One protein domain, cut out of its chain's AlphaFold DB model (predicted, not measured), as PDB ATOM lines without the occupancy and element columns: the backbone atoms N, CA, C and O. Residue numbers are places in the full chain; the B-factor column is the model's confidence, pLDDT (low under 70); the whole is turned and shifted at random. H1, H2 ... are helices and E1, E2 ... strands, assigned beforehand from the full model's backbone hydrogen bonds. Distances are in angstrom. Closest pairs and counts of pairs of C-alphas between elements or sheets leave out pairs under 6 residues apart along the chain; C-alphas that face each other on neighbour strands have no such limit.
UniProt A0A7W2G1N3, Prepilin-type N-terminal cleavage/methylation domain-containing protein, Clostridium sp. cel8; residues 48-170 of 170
ATOM      1  N   ASP A  48       5.084 -10.811  48.343       94.62
ATOM      2  CA  ASP A  48       4.114  -9.702  48.374       94.62
ATOM      3  C   ASP A  48       4.009  -9.057  49.768       94.62
ATOM      4  O   ASP A  48       3.895  -7.834  49.907       94.62
ATOM      5  N   SER A  49       4.106  -9.870  50.824       96.06
ATOM      6  CA  SER A  49       4.187  -9.399  52.210       96.06
ATOM      7  C   SER A  49       5.452  -8.566  52.454       96.06
ATOM      8  O   SER A  49       5.393  -7.497  53.070       96.06
ATOM      9  N   GLY A  50       6.591  -8.992  51.900       96.25
ATOM     10  CA  GLY A  50       7.827  -8.215  51.918       96.25
ATOM     11  C   GLY A  50       7.669  -6.863  51.220       96.25
ATOM     12  O   GLY A  50       8.081  -5.839  51.763       96.25
ATOM     13  N   VAL A  51       7.012  -6.826  50.055       96.75
ATOM     14  CA  VAL A  51       6.789  -5.568  49.319       96.75
ATOM     15  C   VAL A  51       5.901  -4.638  50.134       96.75
ATOM     16  O   VAL A  51       6.215  -3.462  50.296       96.75
ATOM     17  N   THR A  52       4.831  -5.171  50.722       96.56
ATOM     18  CA  THR A  52       3.929  -4.421  51.606       96.56
ATOM     19  C   THR A  52       4.666  -3.851  52.820       96.56
ATOM     20  O   THR A  52       4.446  -2.701  53.202       96.56
ATOM     21  N   THR A  53       5.586  -4.622  53.401       96.38
ATOM     22  CA  THR A  53       6.436  -4.172  54.512       96.38
ATOM     23  C   THR A  53       7.319  -3.001  54.087       96.38
ATOM     24  O   THR A  53       7.335  -1.969  54.762       96.38
ATOM     25  N   ASN A  54       7.968  -3.100  52.923       96.25
ATOM     26  CA  ASN A  54       8.769  -2.008  52.371       96.25
ATOM     27  C   ASN A  54       7.915  -0.766  52.071       96.25
ATOM     28  O   ASN A  54       8.331   0.346  52.391       96.25
ATOM     29  N   VAL A  55       6.709  -0.931  51.512       97.12
ATOM     30  CA  VAL A  55       5.760   0.172  51.270       97.12
ATOM     31  C   VAL A  55       5.436   0.898  52.572       97.12
ATOM     32  O   VAL A  55       5.458   2.127  52.608       97.12
ATOM     33  N   ASN A  56       5.166   0.160  53.649       96.31
ATOM     34  CA  ASN A  56       4.858   0.745  54.953       96.31
ATOM     35  C   ASN A  56       6.063   1.477  55.561       96.31
ATOM     36  O   ASN A  56       5.893   2.583  56.072       96.31
ATOM     37  N   ALA A  57       7.269   0.911  55.459       95.12
ATOM     38  CA  ALA A  57       8.498   1.559  55.920       95.12
ATOM     39  C   ALA A  57       8.770   2.869  55.159       95.12
ATOM     40  O   ALA A  57       8.999   3.916  55.766       95.12
ATOM     41  N   VAL A  58       8.658   2.832  53.828       96.19
ATOM     42  CA  VAL A  58       8.775   4.003  52.948       96.19
ATOM     43  C   VAL A  58       7.721   5.051  53.299       96.19
ATOM     44  O   VAL A  58       8.044   6.227  53.441       96.19
ATOM     45  N   ARG A  59       6.463   4.639  53.481       94.88
ATOM     46  CA  ARG A  59       5.359   5.532  53.851       94.88
ATOM     47  C   ARG A  59       5.625   6.233  55.181       94.88
ATOM     48  O   ARG A  59       5.475   7.449  55.249       94.88
ATOM     49  N   ALA A  60       6.012   5.481  56.209       94.12
ATOM     50  CA  ALA A  60       6.326   6.028  57.525       94.12
ATOM     51  C   ALA A  60       7.484   7.030  57.442       94.12
ATOM     52  O   ALA A  60       7.400   8.120  57.998       94.12
ATOM     53  N   TYR A  61       8.528   6.713  56.673       94.06
ATOM     54  CA  TYR A  61       9.636   7.637  56.451       94.06
ATOM     55  C   TYR A  61       9.193   8.921  55.747       94.06
ATOM     56  O   TYR A  61       9.538  10.011  56.198       94.06
ATOM     57  N   LEU A  62       8.386   8.824  54.688       93.19
ATOM     58  CA  LEU A  62       7.879  10.000  53.977       93.19
ATOM     59  C   LEU A  62       7.041  10.906  54.877       93.19
ATOM     60  O   LEU A  62       7.163  12.119  54.763       93.19
ATOM     61  N   GLN A  63       6.255  10.345  55.800       90.75
ATOM     62  CA  GLN A  63       5.497  11.133  56.779       90.75
ATOM     63  C   GLN A  63       6.405  12.006  57.657       90.75
ATOM     64  O   GLN A  63       6.009  13.103  58.023       90.75
ATOM     65  N   THR A  64       7.637  11.568  57.942       90.06
ATOM     66  CA  THR A  64       8.628  12.381  58.677       90.06
ATOM     67  C   THR A  64       9.282  13.476  57.832       90.06
ATOM     68  O   THR A  64       9.953  14.348  58.374       90.06
ATOM     69  N   LYS A  65       9.146  13.405  56.501       88.12
ATOM     70  CA  LYS A  65       9.754  14.343  55.541       88.12
ATOM     71  C   LYS A  65       8.777  15.369  54.997       88.12
ATOM     72  O   LYS A  65       9.182  16.227  54.221       88.12
ATOM     73  N   VAL A  66       7.511  15.259  55.368       85.19
ATOM     74  CA  VAL A  66       6.535  16.309  55.131       85.19
ATOM     75  C   VAL A  66       6.704  17.337  56.241       85.19
ATOM     76  O   VAL A  66       6.427  17.051  57.406       85.19
ATOM     77  N   THR A  67       7.174  18.526  55.879       75.00
ATOM     78  CA  THR A  67       7.250  19.656  56.804       75.00
ATOM     79  C   THR A  67       5.949  20.442  56.709       75.00
ATOM     80  O   THR A  67       5.501  20.771  55.613       75.00
ATOM     81  N   ASN A  68       5.340  20.740  57.856       70.69
ATOM     82  CA  ASN A  68       4.200  21.644  57.950       70.69
ATOM     83  C   ASN A  68       4.601  22.835  58.819       70.69
ATOM     84  O   ASN A  68       4.483  22.794  60.045       70.69
ATOM     85  N   GLU A  69       5.121  23.875  58.176       66.06
ATOM     86  CA  GLU A  69       5.458  25.134  58.833       66.06
ATOM     87  C   GLU A  69       4.383  26.168  58.505       66.06
ATOM     88  O   GLU A  69       4.097  26.454  57.342       66.06
ATOM     89  N   ASN A  70       3.761  26.737  59.540       72.50
ATOM     90  CA  ASN A  70       2.739  27.784  59.413       72.50
ATOM     91  C   ASN A  70       1.529  27.404  58.526       72.50
ATOM     92  O   ASN A  70       0.873  28.283  57.972       72.50
ATOM     93  N   GLY A  71       1.220  26.108  58.393       71.38
ATOM     94  CA  GLY A  71       0.127  25.608  57.549       71.38
ATOM     95  C   GLY A  71       0.512  25.374  56.085       71.38
ATOM     96  O   GLY A  71      -0.327  24.907  55.314       71.38
ATOM     97  N   ASN A  72       1.760  25.663  55.704       74.12
ATOM     98  CA  ASN A  72       2.293  25.350  54.385       74.12
ATOM     99  C   ASN A  72       2.961  23.982  54.428       74.12
ATOM    100  O   ASN A  72       3.907  23.758  55.185       74.12
ATOM    101  N   ILE A  73       2.455  23.072  53.602       77.75
ATOM    102  CA  ILE A  73       3.050  21.756  53.438       77.75
ATOM    103  C   ILE A  73       4.117  21.839  52.349       77.75
ATOM    104  O   ILE A  73       3.799  22.135  51.196       77.75
ATOM    105  N   GLU A  74       5.366  21.554  52.710       82.94
ATOM    106  CA  GLU A  74       6.483  21.488  51.769       82.94
ATOM    107  C   GLU A  74       6.912  20.034  51.524       82.94
ATOM    108  O   GLU A  74       7.039  19.224  52.447       82.94
ATOM    109  N   TYR A  75       7.138  19.710  50.249       86.19
ATOM    110  CA  TYR A  75       7.604  18.404  49.798       86.19
ATOM    111  C   TYR A  75       9.000  18.536  49.187       86.19
ATOM    112  O   TYR A  75       9.273  19.458  48.421       86.19
ATOM    113  N   LEU A  76       9.868  17.571  49.481       89.38
ATOM    114  CA  LEU A  76      11.197  17.470  48.897       89.38
ATOM    115  C   LEU A  76      11.110  17.254  47.383       89.38
ATOM    116  O   LEU A  76      10.250  16.520  46.879       89.38
ATOM    117  N   SER A  77      12.058  17.848  46.659       89.81
ATOM    118  CA  SER A  77      12.233  17.587  45.233       89.81
ATOM    119  C   SER A  77      12.613  16.120  44.973       89.81
ATOM    120  O   SER A  77      13.025  15.387  45.877       89.81
ATOM    121  N   THR A  78      12.522  15.664  43.718       92.00
ATOM    122  CA  THR A  78      12.926  14.294  43.348       92.00
ATOM    123  C   THR A  78      14.381  13.994  43.706       92.00
ATOM    124  O   THR A  78      14.681  12.872  44.114       92.00
ATOM    125  N   SER A  79      15.286  14.966  43.553       93.00
ATOM    126  CA  SER A  79      16.703  14.821  43.893       93.00
ATOM    127  C   SER A  79      16.926  14.780  45.398       93.00
ATOM    128  O   SER A  79      17.596  13.864  45.869       93.00
ATOM    129  N   ASP A  80      16.318  15.698  46.147       92.75
ATOM    130  CA  ASP A  80      16.534  15.789  47.595       92.75
ATOM    131  C   ASP A  80      15.930  14.583  48.308       92.75
ATOM    132  O   ASP A  80      16.530  14.024  49.226       92.75
ATOM    133  N   LEU A  81      14.771  14.111  47.834       93.50
ATOM    134  CA  LEU A  81      14.171  12.888  48.340       93.50
ATOM    135  C   LEU A  81      15.063  11.678  48.053       93.50
ATOM    136  O   LEU A  81      15.271  10.844  48.933       93.50
ATOM    137  N   LYS A  82      15.640  11.593  46.849       94.81
ATOM    138  CA  LYS A  82      16.618  10.551  46.512       94.81
ATOM    139  C   LYS A  82      17.818  10.589  47.454       94.81
ATOM    140  O   LYS A  82      18.186   9.538  47.970       94.81
ATOM    141  N   ASP A  83      18.383  11.760  47.736       95.44
ATOM    142  CA  ASP A  83      19.524  11.883  48.650       95.44
ATOM    143  C   ASP A  83      19.147  11.527  50.094       95.44
ATOM    144  O   ASP A  83      19.883  10.811  50.778       95.44
ATOM    145  N   ALA A  84      17.953  11.924  50.541       94.69
ATOM    146  CA  ALA A  84      17.423  11.543  51.844       94.69
ATOM    147  C   ALA A  84      17.257  10.020  51.981       94.69
ATOM    148  O   ALA A  84      17.574   9.461  53.030       94.69
ATOM    149  N   PHE A  85      16.788   9.328  50.940       95.19
ATOM    150  CA  PHE A  85      16.660   7.868  50.944       95.19
ATOM    151  C   PHE A  85      18.015   7.158  50.890       95.19
ATOM    152  O   PHE A  85      18.241   6.224  51.659       95.19
ATOM    153  N   VAL A  86      18.924   7.612  50.022       95.50
ATOM    154  CA  VAL A  86      20.300   7.094  49.920       95.50
ATOM    155  C   VAL A  86      20.997   7.131  51.276       95.50
ATOM    156  O   VAL A  86      21.562   6.129  51.709       95.50
ATOM    157  N   ASN A  87      20.895   8.255  51.986       94.69
ATOM    158  CA  ASN A  87      21.592   8.443  53.253       94.69
ATOM    159  C   ASN A  87      20.961   7.662  54.414       94.69
ATOM    160  O   ASN A  87      21.696   7.083  55.225       94.69
ATOM    161  N   SER A  88      19.624   7.631  54.491       93.31
ATOM    162  CA  SER A  88      18.890   6.979  55.583       93.31
ATOM    163  C   SER A  88      18.832   5.460  55.469       93.31
ATOM    164  O   SER A  88      18.882   4.795  56.494       93.31
ATOM    165  N   PHE A  89      18.768   4.919  54.251       94.38
ATOM    166  CA  PHE A  89      18.630   3.477  54.007       94.38
ATOM    167  C   PHE A  89      19.847   2.864  53.306       94.38
ATOM    168  O   PHE A  89      19.735   1.796  52.711       94.38
ATOM    169  N   LYS A  90      20.989   3.566  53.292       94.75
ATOM    170  CA  LYS A  90      22.242   3.115  52.658       94.75
ATOM    171  C   LYS A  90      22.014   2.529  51.261       94.75
ATOM    172  O   LYS A  90      22.409   1.405  50.955       94.75
ATOM    173  N   LEU A  91      21.330   3.296  50.415       94.94
ATOM    174  CA  LEU A  91      20.979   2.878  49.057       94.94
ATOM    175  C   LEU A  91      21.969   3.457  48.045       94.94
ATOM    176  O   LEU A  91      22.462   4.568  48.200       94.94
ATOM    177  N   LYS A  92      22.194   2.750  46.943       94.75
ATOM    178  CA  LYS A  92      22.813   3.299  45.733       94.75
ATOM    179  C   LYS A  92      21.725   3.751  44.775       94.75
ATOM    180  O   LYS A  92      20.779   3.006  44.524       94.75
ATOM    181  N   SER A  93      21.887   4.947  44.219       94.94
ATOM    182  CA  SER A  93      20.987   5.493  43.203       94.94
ATOM    183  C   SER A  93      21.544   5.297  41.789       94.94
ATOM    184  O   SER A  93      22.753   5.307  41.569       94.94
ATOM    185  N   SER A  94      20.647   5.097  40.829       94.38
ATOM    186  CA  SER A  94      20.923   5.012  39.395       94.38
ATOM    187  C   SER A  94      19.733   5.584  38.633       94.38
ATOM    188  O   SER A  94      18.584   5.255  38.932       94.38
ATOM    189  N   GLY A  95      19.972   6.444  37.650       90.44
ATOM    190  CA  GLY A  95      18.904   7.054  36.862       90.44
ATOM    191  C   GLY A  95      19.179   8.511  36.525       90.44
ATOM    192  O   GLY A  95      20.329   8.916  36.370       90.44
ATOM    193  N   ASN A  96      18.108   9.285  36.379       87.31
ATOM    194  CA  ASN A  96      18.154  10.702  36.034       87.31
ATOM    195  C   ASN A  96      17.157  11.504  36.884       87.31
ATOM    196  O   ASN A  96      16.351  10.933  37.612       87.31
ATOM    197  N   SER A  97      17.163  12.832  36.748       86.25
ATOM    198  CA  SER A  97      16.377  13.753  37.584       86.25
ATOM    199  C   SER A  97      14.860  13.506  37.601       86.25
ATOM    200  O   SER A  97      14.177  14.006  38.496       86.25
ATOM    201  N   SER A  98      14.316  12.759  36.632       89.25
ATOM    202  CA  SER A  98      12.898  12.378  36.601       89.25
ATOM    203  C   SER A  98      12.609  11.017  37.229       89.25
ATOM    204  O   SER A  98      11.490  10.807  37.690       89.25
ATOM    205  N   ILE A  99      13.564  10.081  37.192       92.81
ATOM    206  CA  ILE A  99      13.395   8.700  37.659       92.81
ATOM    207  C   ILE A  99      14.704   8.231  38.296       92.81
ATOM    208  O   ILE A  99      15.698   7.993  37.604       92.81
ATOM    209  N   TRP A 100      14.672   8.034  39.609       95.56
ATOM    210  CA  TRP A 100      15.766   7.473  40.390       95.56
ATOM    211  C   TRP A 100      15.415   6.059  40.827       95.56
ATOM    212  O   TRP A 100      14.457   5.851  41.565       95.56
ATOM    213  N   ASN A 101      16.213   5.090  40.395       95.38
ATOM    214  CA  ASN A 101      16.133   3.712  40.850       95.38
ATOM    215  C   ASN A 101      17.154   3.502  41.965       95.38
ATOM    216  O   ASN A 101      18.329   3.841  41.817       95.38
ATOM    217  N   LEU A 102      16.705   2.951  43.083       96.00
ATOM    218  CA  LEU A 102      17.486   2.765  44.296       96.00
ATOM    219  C   LEU A 102      17.569   1.279  44.623       96.00
ATOM    220  O   LEU A 102      16.583   0.551  44.513       96.00
ATOM    221  N   LYS A 103      18.748   0.829  45.033       95.38
ATOM    222  CA  LYS A 103      18.993  -0.535  45.517       95.38
ATOM    223  C   LYS A 103      19.913  -0.501  46.725       95.38
ATOM    224  O   LYS A 103      20.631   0.481  46.897       95.38
ATOM    225  N   GLY A 104      19.929  -1.564  47.520       92.75
ATOM    226  CA  GLY A 104      20.824  -1.637  48.671       92.75
ATOM    227  C   GLY A 104      22.297  -1.508  48.294       92.75
ATOM    228  O   GLY A 104      22.742  -2.041  47.272       92.75
ATOM    229  N   ASP A 105      23.058  -0.771  49.102       89.81
ATOM    230  CA  ASP A 105      24.511  -0.782  49.007       89.81
ATOM    231  C   ASP A 105      25.031  -2.144  49.472       89.81
ATOM    232  O   ASP A 105      24.809  -2.565  50.601       89.81
ATOM    233  N   THR A 106      25.781  -2.815  48.604       83.50
ATOM    234  CA  THR A 106      26.479  -4.076  48.887       83.50
ATOM    235  C   THR A 106      27.449  -3.999  50.070       83.50
ATOM    236  O   THR A 106      27.889  -5.033  50.560       83.50
ATOM    237  N   SER A 107      27.819  -2.790  50.487       85.00
ATOM    238  CA  SER A 107      28.719  -2.517  51.613       85.00
ATOM    239  C   SER A 107      27.964  -2.260  52.925       85.00
ATOM    240  O   SER A 107      28.590  -2.231  53.981       85.00
ATOM    241  N   ALA A 108      26.645  -2.049  52.864       85.12
ATOM    242  CA  ALA A 108      25.794  -1.846  54.030       85.12
ATOM    243  C   ALA A 108      25.336  -3.185  54.610       85.12
ATOM    244  O   ALA A 108      25.249  -4.197  53.906       85.12
ATOM    245  N   LYS A 109      25.022  -3.199  55.905       85.69
ATOM    246  CA  LYS A 109      24.425  -4.384  56.520       85.69
ATOM    247  C   LYS A 109      22.987  -4.561  56.033       85.69
ATOM    248  O   LYS A 109      22.318  -3.598  55.672       85.69
ATOM    249  N   ALA A 110      22.503  -5.803  56.030       81.00
ATOM    250  CA  ALA A 110      21.177  -6.131  55.503       81.00
ATOM    251  C   ALA A 110      20.024  -5.443  56.259       81.00
ATOM    252  O   ALA A 110      18.968  -5.226  55.678       81.00
ATOM    253  N   ASP A 111      20.224  -5.093  57.529       86.38
ATOM    254  CA  ASP A 111      19.268  -4.384  58.386       86.38
ATOM    255  C   ASP A 111      19.273  -2.858  58.192       86.38
ATOM    256  O   ASP A 111      18.329  -2.182  58.594       86.38
ATOM    257  N   GLU A 112      20.300  -2.309  57.544       88.62
ATOM    258  CA  GLU A 112      20.433  -0.872  57.277       88.62
ATOM    259  C   GLU A 112      19.847  -0.467  55.916       88.62
ATOM    260  O   GLU A 112      19.740   0.726  55.624       88.62
ATOM    261  N   THR A 113      19.469  -1.441  55.080       93.12
ATOM    262  CA  THR A 113      18.999  -1.216  53.711       93.12
ATOM    263  C   THR A 113      17.633  -1.818  53.428       93.12
ATOM    264  O   THR A 113      17.276  -2.896  53.892       93.12
ATOM    265  N   ILE A 114      16.883  -1.155  52.547       93.31
ATOM    266  CA  ILE A 114      15.673  -1.722  51.953       93.31
ATOM    267  C   ILE A 114      16.090  -2.623  50.786       93.31
ATOM    268  O   ILE A 114      16.569  -2.139  49.756       93.31
ATOM    269  N   MET A 115      15.909  -3.934  50.937       93.25
ATOM    270  CA  MET A 115      16.134  -4.923  49.876       93.25
ATOM    271  C   MET A 115      14.847  -5.209  49.105       93.25
ATOM    272  O   MET A 115      13.748  -5.132  49.657       93.25
ATOM    273  N   ASN A 116      14.976  -5.549  47.823       94.88
ATOM    274  CA  ASN A 116      13.842  -6.015  47.036       94.88
ATOM    275  C   ASN A 116      13.504  -7.464  47.466       94.88
ATOM    276  O   ASN A 116      14.367  -8.330  47.346       94.88
ATOM    277  N   PRO A 117      12.282  -7.746  47.960       94.06
ATOM    278  CA  PRO A 117      11.907  -9.058  48.509       94.06
ATOM    279  C   PRO A 117      11.813 -10.186  47.473       94.06
ATOM    280  O   PRO A 117      11.676 -11.354  47.837       94.06
ATOM    281  N   ILE A 118      11.809  -9.836  46.186       94.31
ATOM    282  CA  ILE A 118      11.677 -10.760  45.059       94.31
ATOM    283  C   ILE A 118      13.053 -11.121  44.505       94.31
ATOM    284  O   ILE A 118      13.343 -12.303  44.311       94.31
ATOM    285  N   ASP A 119      13.889 -10.108  44.281       93.06
ATOM    286  CA  ASP A 119      15.277 -10.241  43.844       93.06
ATOM    287  C   ASP A 119      16.152  -9.203  44.550       93.06
ATOM    288  O   ASP A 119      16.154  -8.028  44.185       93.06
ATOM    289  N   ASN A 120      16.955  -9.648  45.518       91.25
ATOM    290  CA  ASN A 120      17.827  -8.787  46.322       91.25
ATOM    291  C   ASN A 120      18.837  -7.963  45.500       91.25
ATOM    292  O   ASN A 120      19.369  -6.979  46.014       91.25
ATOM    293  N   SER A 121      19.126  -8.354  44.254       90.00
ATOM    294  CA  SER A 121      20.040  -7.619  43.366       90.00
ATOM    295  C   SER A 121      19.346  -6.494  42.594       90.00
ATOM    296  O   SER A 121      20.014  -5.613  42.036       90.00
ATOM    297  N   ALA A 122      18.016  -6.528  42.542       93.81
ATOM    298  CA  ALA A 122      17.196  -5.601  41.792       93.81
ATOM    299  C   ALA A 122      16.898  -4.318  42.589       93.81
ATOM    300  O   ALA A 122      17.189  -4.193  43.780       93.81
ATOM    301  N   TYR A 123      16.320  -3.324  41.911       95.44
ATOM    302  CA  TYR A 123      15.934  -2.069  42.553       95.44
ATOM    303  C   TYR A 123      14.792  -2.294  43.548       95.44
ATOM    304  O   TYR A 123      13.815  -2.977  43.245       95.44
ATOM    305  N   SER A 124      14.927  -1.720  44.741       94.94
ATOM    306  CA  SER A 124      13.976  -1.846  45.845       94.94
ATOM    307  C   SER A 124      13.074  -0.626  45.985       94.94
ATOM    308  O   SER A 124      11.926  -0.770  46.395       94.94
ATOM    309  N   VAL A 125      13.554   0.561  45.604       96.38
ATOM    310  CA  VAL A 125      12.771   1.803  45.631       96.38
ATOM    311  C   VAL A 125      12.946   2.558  44.313       96.38
ATOM    312  O   VAL A 125      14.042   2.624  43.765       96.38
ATOM    313  N   VAL A 126      11.870   3.141  43.794       96.00
ATOM    314  CA  VAL A 126      11.874   4.002  42.608       96.00
ATOM    315  C   VAL A 126      11.245   5.337  42.980       96.00
ATOM    316  O   VAL A 126      10.097   5.377  43.409       96.00
ATOM    317  N   ILE A 127      11.971   6.436  42.804       95.44
ATOM    318  CA  ILE A 127      11.470   7.796  43.037       95.44
ATOM    319  C   ILE A 127      11.270   8.471  41.689       95.44
ATOM    320  O   ILE A 127      12.188   8.516  40.873       95.44
ATOM    321  N   THR A 128      10.077   9.003  41.443       94.31
ATOM    322  CA  THR A 128       9.723   9.600  40.153       94.31
ATOM    323  C   THR A 128       8.783  10.791  40.312       94.31
ATOM    324  O   THR A 128       7.927  10.808  41.191       94.31
ATOM    325  N   ASN A 129       8.897  11.779  39.427       92.94
ATOM    326  CA  ASN A 129       7.860  12.801  39.205       92.94
ATOM    327  C   ASN A 129       7.082  12.574  37.898       92.94
ATOM    328  O   ASN A 129       6.266  13.400  37.495       92.94
ATOM    329  N   LYS A 130       7.329  11.452  37.215       89.19
ATOM    330  CA  LYS A 130       6.591  11.016  36.031       89.19
ATOM    331  C   LYS A 130       5.696   9.831  36.349       89.19
ATOM    332  O   LYS A 130       6.091   8.908  37.065       89.19
ATOM    333  N   ASN A 131       4.508   9.838  35.750       84.75
ATOM    334  CA  ASN A 131       3.645   8.666  35.725       84.75
ATOM    335  C   ASN A 131       4.339   7.570  34.907       84.75
ATOM    336  O   ASN A 131       4.553   7.723  33.705       84.75
ATOM    337  N   LEU A 132       4.722   6.485  35.576       83.56
ATOM    338  CA  LEU A 132       5.376   5.331  34.969       83.56
ATOM    339  C   LEU A 132       4.355   4.222  34.731       83.56
ATOM    340  O   LEU A 132       3.513   3.947  35.583       83.56
ATOM    341  N   SER A 133       4.454   3.558  33.580       83.06
ATOM    342  CA  SER A 133       3.760   2.288  33.373       83.06
ATOM    343  C   SER A 133       4.379   1.226  34.277       83.06
ATOM    344  O   SER A 133       5.602   1.092  34.326       83.06
ATOM    345  N   THR A 134       3.541   0.436  34.948       73.62
ATOM    346  CA  THR A 134       3.980  -0.633  35.860       73.62
ATOM    347  C   THR A 134       4.808  -1.708  35.161       73.62
ATOM    348  O   THR A 134       5.653  -2.323  35.793       73.62
ATOM    349  N   LYS A 135       4.663  -1.862  33.838       76.25
ATOM    350  CA  LYS A 135       5.460  -2.801  33.032       76.25
ATOM    351  C   LYS A 135       6.946  -2.451  32.929       76.25
ATOM    352  O   LYS A 135       7.745  -3.331  32.639       76.25
ATOM    353  N   ASN A 136       7.309  -1.185  33.140       80.25
ATOM    354  CA  ASN A 136       8.706  -0.735  33.137       80.25
ATOM    355  C   ASN A 136       9.304  -0.697  34.550       80.25
ATOM    356  O   ASN A 136      10.451  -0.285  34.719       80.25
ATOM    357  N   LEU A 137       8.519  -1.064  35.564       87.75
ATOM    358  CA  LEU A 137       8.940  -1.070  36.953       87.75
ATOM    359  C   LEU A 137       9.404  -2.471  37.336       87.75
ATOM    360  O   LEU A 137       8.887  -3.479  36.858       87.75
ATOM    361  N   VAL A 138      10.406  -2.520  38.204       92.94
ATOM    362  CA  VAL A 138      10.967  -3.776  38.695       92.94
ATOM    363  C   VAL A 138       9.959  -4.428  39.654       92.94
ATOM    364  O   VAL A 138       9.554  -3.768  40.618       92.94
ATOM    365  N   PRO A 139       9.563  -5.697  39.444       95.00
ATOM    366  CA  PRO A 139       8.775  -6.450  40.416       95.00
ATOM    367  C   PRO A 139       9.422  -6.421  41.800       95.00
ATOM    368  O   PRO A 139      10.636  -6.557  41.931       95.00
ATOM    369  N   GLY A 140       8.628  -6.213  42.845       94.81
ATOM    370  CA  GLY A 140       9.118  -6.133  44.219       94.81
ATOM    371  C   GLY A 140       9.609  -4.753  44.659       94.81
ATOM    372  O   GLY A 140       9.933  -4.565  45.834       94.81
ATOM    373  N   SER A 141       9.661  -3.779  43.744       95.81
ATOM    374  CA  SER A 141      10.048  -2.406  44.071       95.81
ATOM    375  C   SER A 141       8.892  -1.598  44.668       95.81
ATOM    376  O   SER A 141       7.713  -1.828  44.384       95.81
ATOM    377  N   VAL A 142       9.245  -0.614  45.493       96.69
ATOM    378  CA  VAL A 142       8.330   0.411  46.000       96.69
ATOM    379  C   VAL A 142       8.496   1.677  45.180       96.69
ATOM    380  O   VAL A 142       9.587   2.229  45.090       96.69
ATOM    381  N   VAL A 143       7.410   2.173  44.612       96.12
ATOM    382  CA  VAL A 143       7.408   3.363  43.769       96.12
ATOM    383  C   VAL A 143       6.844   4.537  44.546       96.12
ATOM    384  O   VAL A 143       5.748   4.462  45.096       96.12
ATOM    385  N   ILE A 144       7.592   5.634  44.552       95.44
ATOM    386  CA  ILE A 144       7.231   6.920  45.136       95.44
ATOM    387  C   ILE A 144       7.047   7.898  43.981       95.44
ATOM    388  O   ILE A 144       8.008   8.318  43.335       95.44
ATOM    389  N   PHE A 145       5.796   8.249  43.709       93.56
ATOM    390  CA  PHE A 145       5.436   9.286  42.757       93.56
ATOM    391  C   PHE A 145       5.217  10.609  43.488       93.56
ATOM    392  O   PHE A 145       4.338  10.715  44.343       93.56
ATOM    393  N   ILE A 146       6.013  11.615  43.145       91.69
ATOM    394  CA  ILE A 146       5.906  12.966  43.694       91.69
ATOM    395  C   ILE A 146       4.926  13.758  42.831       91.69
ATOM    396  O   ILE A 146       5.160  13.961  41.638       91.69
ATOM    397  N   SER A 147       3.834  14.216  43.442       83.88
ATOM    398  CA  SER A 147       2.881  15.144  42.839       83.88
ATOM    399  C   SER A 147       3.055  16.527  43.452       83.88
ATOM    400  O   SER A 147       3.004  16.676  44.670       83.88
ATOM    401  N   SER A 148       3.170  17.553  42.608       68.56
ATOM    402  CA  SER A 148       3.236  18.958  43.033       68.56
ATOM    403  C   SER A 148       1.989  19.436  43.784       68.56
ATOM    404  O   SER A 148       2.037  20.467  44.440       68.56
ATOM    405  N   THR A 149       0.867  18.716  43.669       69.25
ATOM    406  CA  THR A 149      -0.439  19.142  44.201       69.25
ATOM    407  C   THR A 149      -0.990  18.187  45.263       69.25
ATOM    408  O   THR A 149      -1.792  18.589  46.100       69.25
ATOM    409  N   ASN A 150      -0.570  16.917  45.239       72.62
ATOM    410  CA  ASN A 150      -1.142  15.850  46.070       72.62
ATOM    411  C   ASN A 150      -0.122  15.149  46.987       72.62
ATOM    412  O   ASN A 150      -0.476  14.130  47.583       72.62
ATOM    413  N   GLY A 151       1.106  15.662  47.100       87.00
ATOM    414  CA  GLY A 151       2.160  15.080  47.934       87.00
ATOM    415  C   GLY A 151       2.762  13.808  47.336       87.00
ATOM    416  O   GLY A 151       2.886  13.670  46.115       87.00
ATOM    417  N   TYR A 152       3.135  12.854  48.189       92.50
ATOM    418  CA  TYR A 152       3.759  11.604  47.755       92.50
ATOM    419  C   TYR A 152       2.725  10.495  47.592       92.50
ATOM    420  O   TYR A 152       2.002  10.158  48.525       92.50
ATOM    421  N   THR A 153       2.685   9.859  46.427       93.56
ATOM    422  CA  THR A 153       1.924   8.624  46.211       93.56
ATOM    423  C   THR A 153       2.876   7.438  46.224       93.56
ATOM    424  O   THR A 153       3.760   7.350  45.380       93.56
ATOM    425  N   VAL A 154       2.683   6.509  47.154       95.12
ATOM    426  CA  VAL A 154       3.512   5.313  47.330       95.12
ATOM    427  C   VAL A 154       2.718   4.074  46.951       95.12
ATOM    428  O   VAL A 154       1.566   3.940  47.355       95.12
ATOM    429  N   TYR A 155       3.317   3.156  46.204       95.38
ATOM    430  CA  TYR A 155       2.738   1.839  45.936       95.38
ATOM    431  C   TYR A 155       3.825   0.799  45.682       95.38
ATOM    432  O   TYR A 155       4.921   1.137  45.249       95.38
ATOM    433  N   GLY A 156       3.520  -0.468  45.946       95.81
ATOM    434  CA  GLY A 156       4.386  -1.594  45.593       95.81
ATOM    435  C   GLY A 156       4.101  -2.124  44.189       95.81
ATOM    436  O   GLY A 156       3.025  -1.880  43.635       95.81
ATOM    437  N   VAL A 157       5.048  -2.875  43.637       95.44
ATOM    438  CA  VAL A 157       4.866  -3.685  42.426       95.44
ATOM    439  C   VAL A 157       4.951  -5.158  42.816       95.44
ATOM    440  O   VAL A 157       5.939  -5.564  43.426       95.44
ATOM    441  N   ASP A 158       3.924  -5.947  42.500       93.75
ATOM    442  CA  ASP A 158       3.897  -7.386  42.803       93.75
ATOM    443  C   ASP A 158       4.854  -8.199  41.900       93.75
ATOM    444  O   ASP A 158       5.460  -7.663  40.967       93.75
ATOM    445  N   ASP A 159       4.994  -9.508  42.160       91.75
ATOM    446  CA  ASP A 159       5.821 -10.435  41.352       91.75
ATOM    447  C   ASP A 159       5.370 -10.514  39.878       91.75
ATOM    448  O   ASP A 159       6.148 -10.878  39.000       91.75
ATOM    449  N   GLY A 160       4.114 -10.150  39.592       89.94
ATOM    450  CA  GLY A 160       3.534 -10.101  38.251       89.94
ATOM    451  C   GLY A 160       3.715  -8.765  37.522       89.94
ATOM    452  O   GLY A 160       3.296  -8.650  36.369       89.94
ATOM    453  N   GLY A 161       4.323  -7.755  38.153       89.56
ATOM    454  CA  GLY A 161       4.488  -6.419  37.573       89.56
ATOM    455  C   GLY A 161       3.239  -5.530  37.667       89.56
ATOM    456  O   GLY A 161       3.138  -4.520  36.957       89.56
ATOM    457  N   ASN A 162       2.269  -5.881  38.512       92.00
ATOM    458  CA  ASN A 162       1.076  -5.073  38.745       92.00
ATOM    459  C   ASN A 162       1.270  -4.140  39.936       92.00
ATOM    460  O   ASN A 162       1.974  -4.433  40.901       92.00
ATOM    461  N   LYS A 163       0.596  -2.991  39.875       93.12
ATOM    462  CA  LYS A 163       0.562  -2.035  40.978       93.12
ATOM    463  C   LYS A 163      -0.293  -2.585  42.122       93.12
ATOM    464  O   LYS A 163      -1.475  -2.858  41.940       93.12
ATOM    465  N   MET A 164       0.306  -2.662  43.305       92.75
ATOM    466  CA  MET A 164      -0.384  -2.934  44.563       92.75
ATOM    467  C   MET A 164      -1.151  -1.694  45.050       92.75
ATOM    468  O   MET A 164      -1.068  -0.608  44.467       92.75
ATOM    469  N   THR A 165      -1.882  -1.836  46.158       92.12
ATOM    470  CA  THR A 165      -2.595  -0.733  46.813       92.12
ATOM    471  C   THR A 165      -1.692   0.486  47.004       92.12
ATOM    472  O   THR A 165      -0.590   0.383  47.545       92.12
ATOM    473  N   SER A 166      -2.170   1.648  46.555       92.31
ATOM    474  CA  SER A 166      -1.453   2.911  46.705       92.31
ATOM    475  C   SER A 166      -1.893   3.693  47.931       92.31
ATOM    476  O   SER A 166      -3.077   3.736  48.255       92.31
ATOM    477  N   PHE A 167      -0.945   4.402  48.527       92.38
ATOM    478  CA  PHE A 167      -1.146   5.301  49.653       92.38
ATOM    479  C   PHE A 167      -0.672   6.699  49.283       92.38
ATOM    480  O   PHE A 167       0.372   6.852  48.655       92.38
ATOM    481  N   THR A 168      -1.409   7.721  49.702       91.44
ATOM    482  CA  THR A 168      -0.973   9.112  49.565       91.44
ATOM    483  C   THR A 168      -0.526   9.626  50.926       91.44
ATOM    484  O   THR A 168      -1.255   9.498  51.910       91.44
ATOM    485  N   VAL A 169       0.681  10.181  50.978       88.25
ATOM    486  CA  VAL A 169       1.223  10.921  52.116       88.25
ATOM    487  C   VAL A 169       1.115  12.398  51.773       88.25
ATOM    488  O   VAL A 169       1.659  12.837  50.757       88.25
ATOM    489  N   LYS A 170       0.367  13.122  52.604       85.50
ATOM    490  CA  LYS A 170       0.158  14.557  52.488       85.50
ATOM    491  C   LYS A 170       0.779  15.265  53.660       85.50
ATOM    492  O   LYS A 170       0.741  14.693  54.771       85.50
TER     493      LYS A 170
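What this domain is: This is residues 48 to 170 of the 170 residues of the protein "Prepilin-type N-terminal cleavage/methylation domain-containing protein" of Clostridium sp. cel8 (UniProt A0A7W2G1N3). A strongly twisted wall of six strands has two helices, H1 and H2, over one of its faces, each running along the strands; the other face has no named helix. The little hairpin of E1 and E2 lies off one end of H1, away from the wall. The printed part has 123 residues with two named helices and eight named strands, in the order H1 E1 E2 H2 E3 E4 E5 E6 E7 E8. The large sheet, E3 E4 E5 E6 E7 E8, is mixed, with E5 and E6 parallel, and the class is mixed, helices and strands. The whole is compact, with a radius of gyration of the C-alphas of 13.5 A and spans of 42 by 30 by 27 A.

How they stand to each other: Start with H1, residues 48 to 65, at a height of 8.2 A over the sheet; it lies over E7, residues 151 to 157, where the closest C-alphas, Val 51 and Gly 156, are 6.0 A apart. It is only just over E6, residues 142 to 147, with 3 of its C-alphas falling there. Next, E1, residues 67 to 69, and E2, residues 72 to 74, form an antiparallel hairpin, with N 72 and O 69 at 3.0 A. H2, residues 78 to 88, is on the same face as H1, 8.5 A over the sheet; it lies over E4, residues 99 to 104, and E5, residues 125 to 128, its line 3 degrees from E4 on the local plane. The closest C-alphas of H2 and E4 are those of Lys 82 and Trp 100, 6.9 A apart. H1 and H2 are near each other, and in both every O i to N i+4 pair is within hydrogen-bond range. E3, residues 91 to 96, begins a meander, each strand the antiparallel neighbour of the one before, through E4 and E5; look for N 94 and O 101 at 2.8 A, and N 100 and O 127 at 2.8 A. E5 and E6 are parallel, with N 126 and O 142 at 2.8 A. E6, E7 and E8, residues 163 to 169, make a second meander; find N 145 and O 153 at 2.8 A, and N 154 and O 167 at 2.8 A.

Where its parts are: Find C-alpha 48 at (4.114, -9.702, 48.374); from there H1 runs 25.7 A to C-alpha 65. H2 is 15.5 A long, E4 16.8 A and E7 19.7 A. E8 runs 17.1 A and ends at C-alpha 169, (1.223, 10.921, 52.116).

The domain as a whole: The C-alphas farthest apart, Asn 70 and Gly 160, are 43.4 A apart. The printed part has no cut. Two links are long, residues 105 to 124 and 129 to 141. Mean pLDDT of the printed part is 90.2; residues 69, 148 and 149 of the model are under 70.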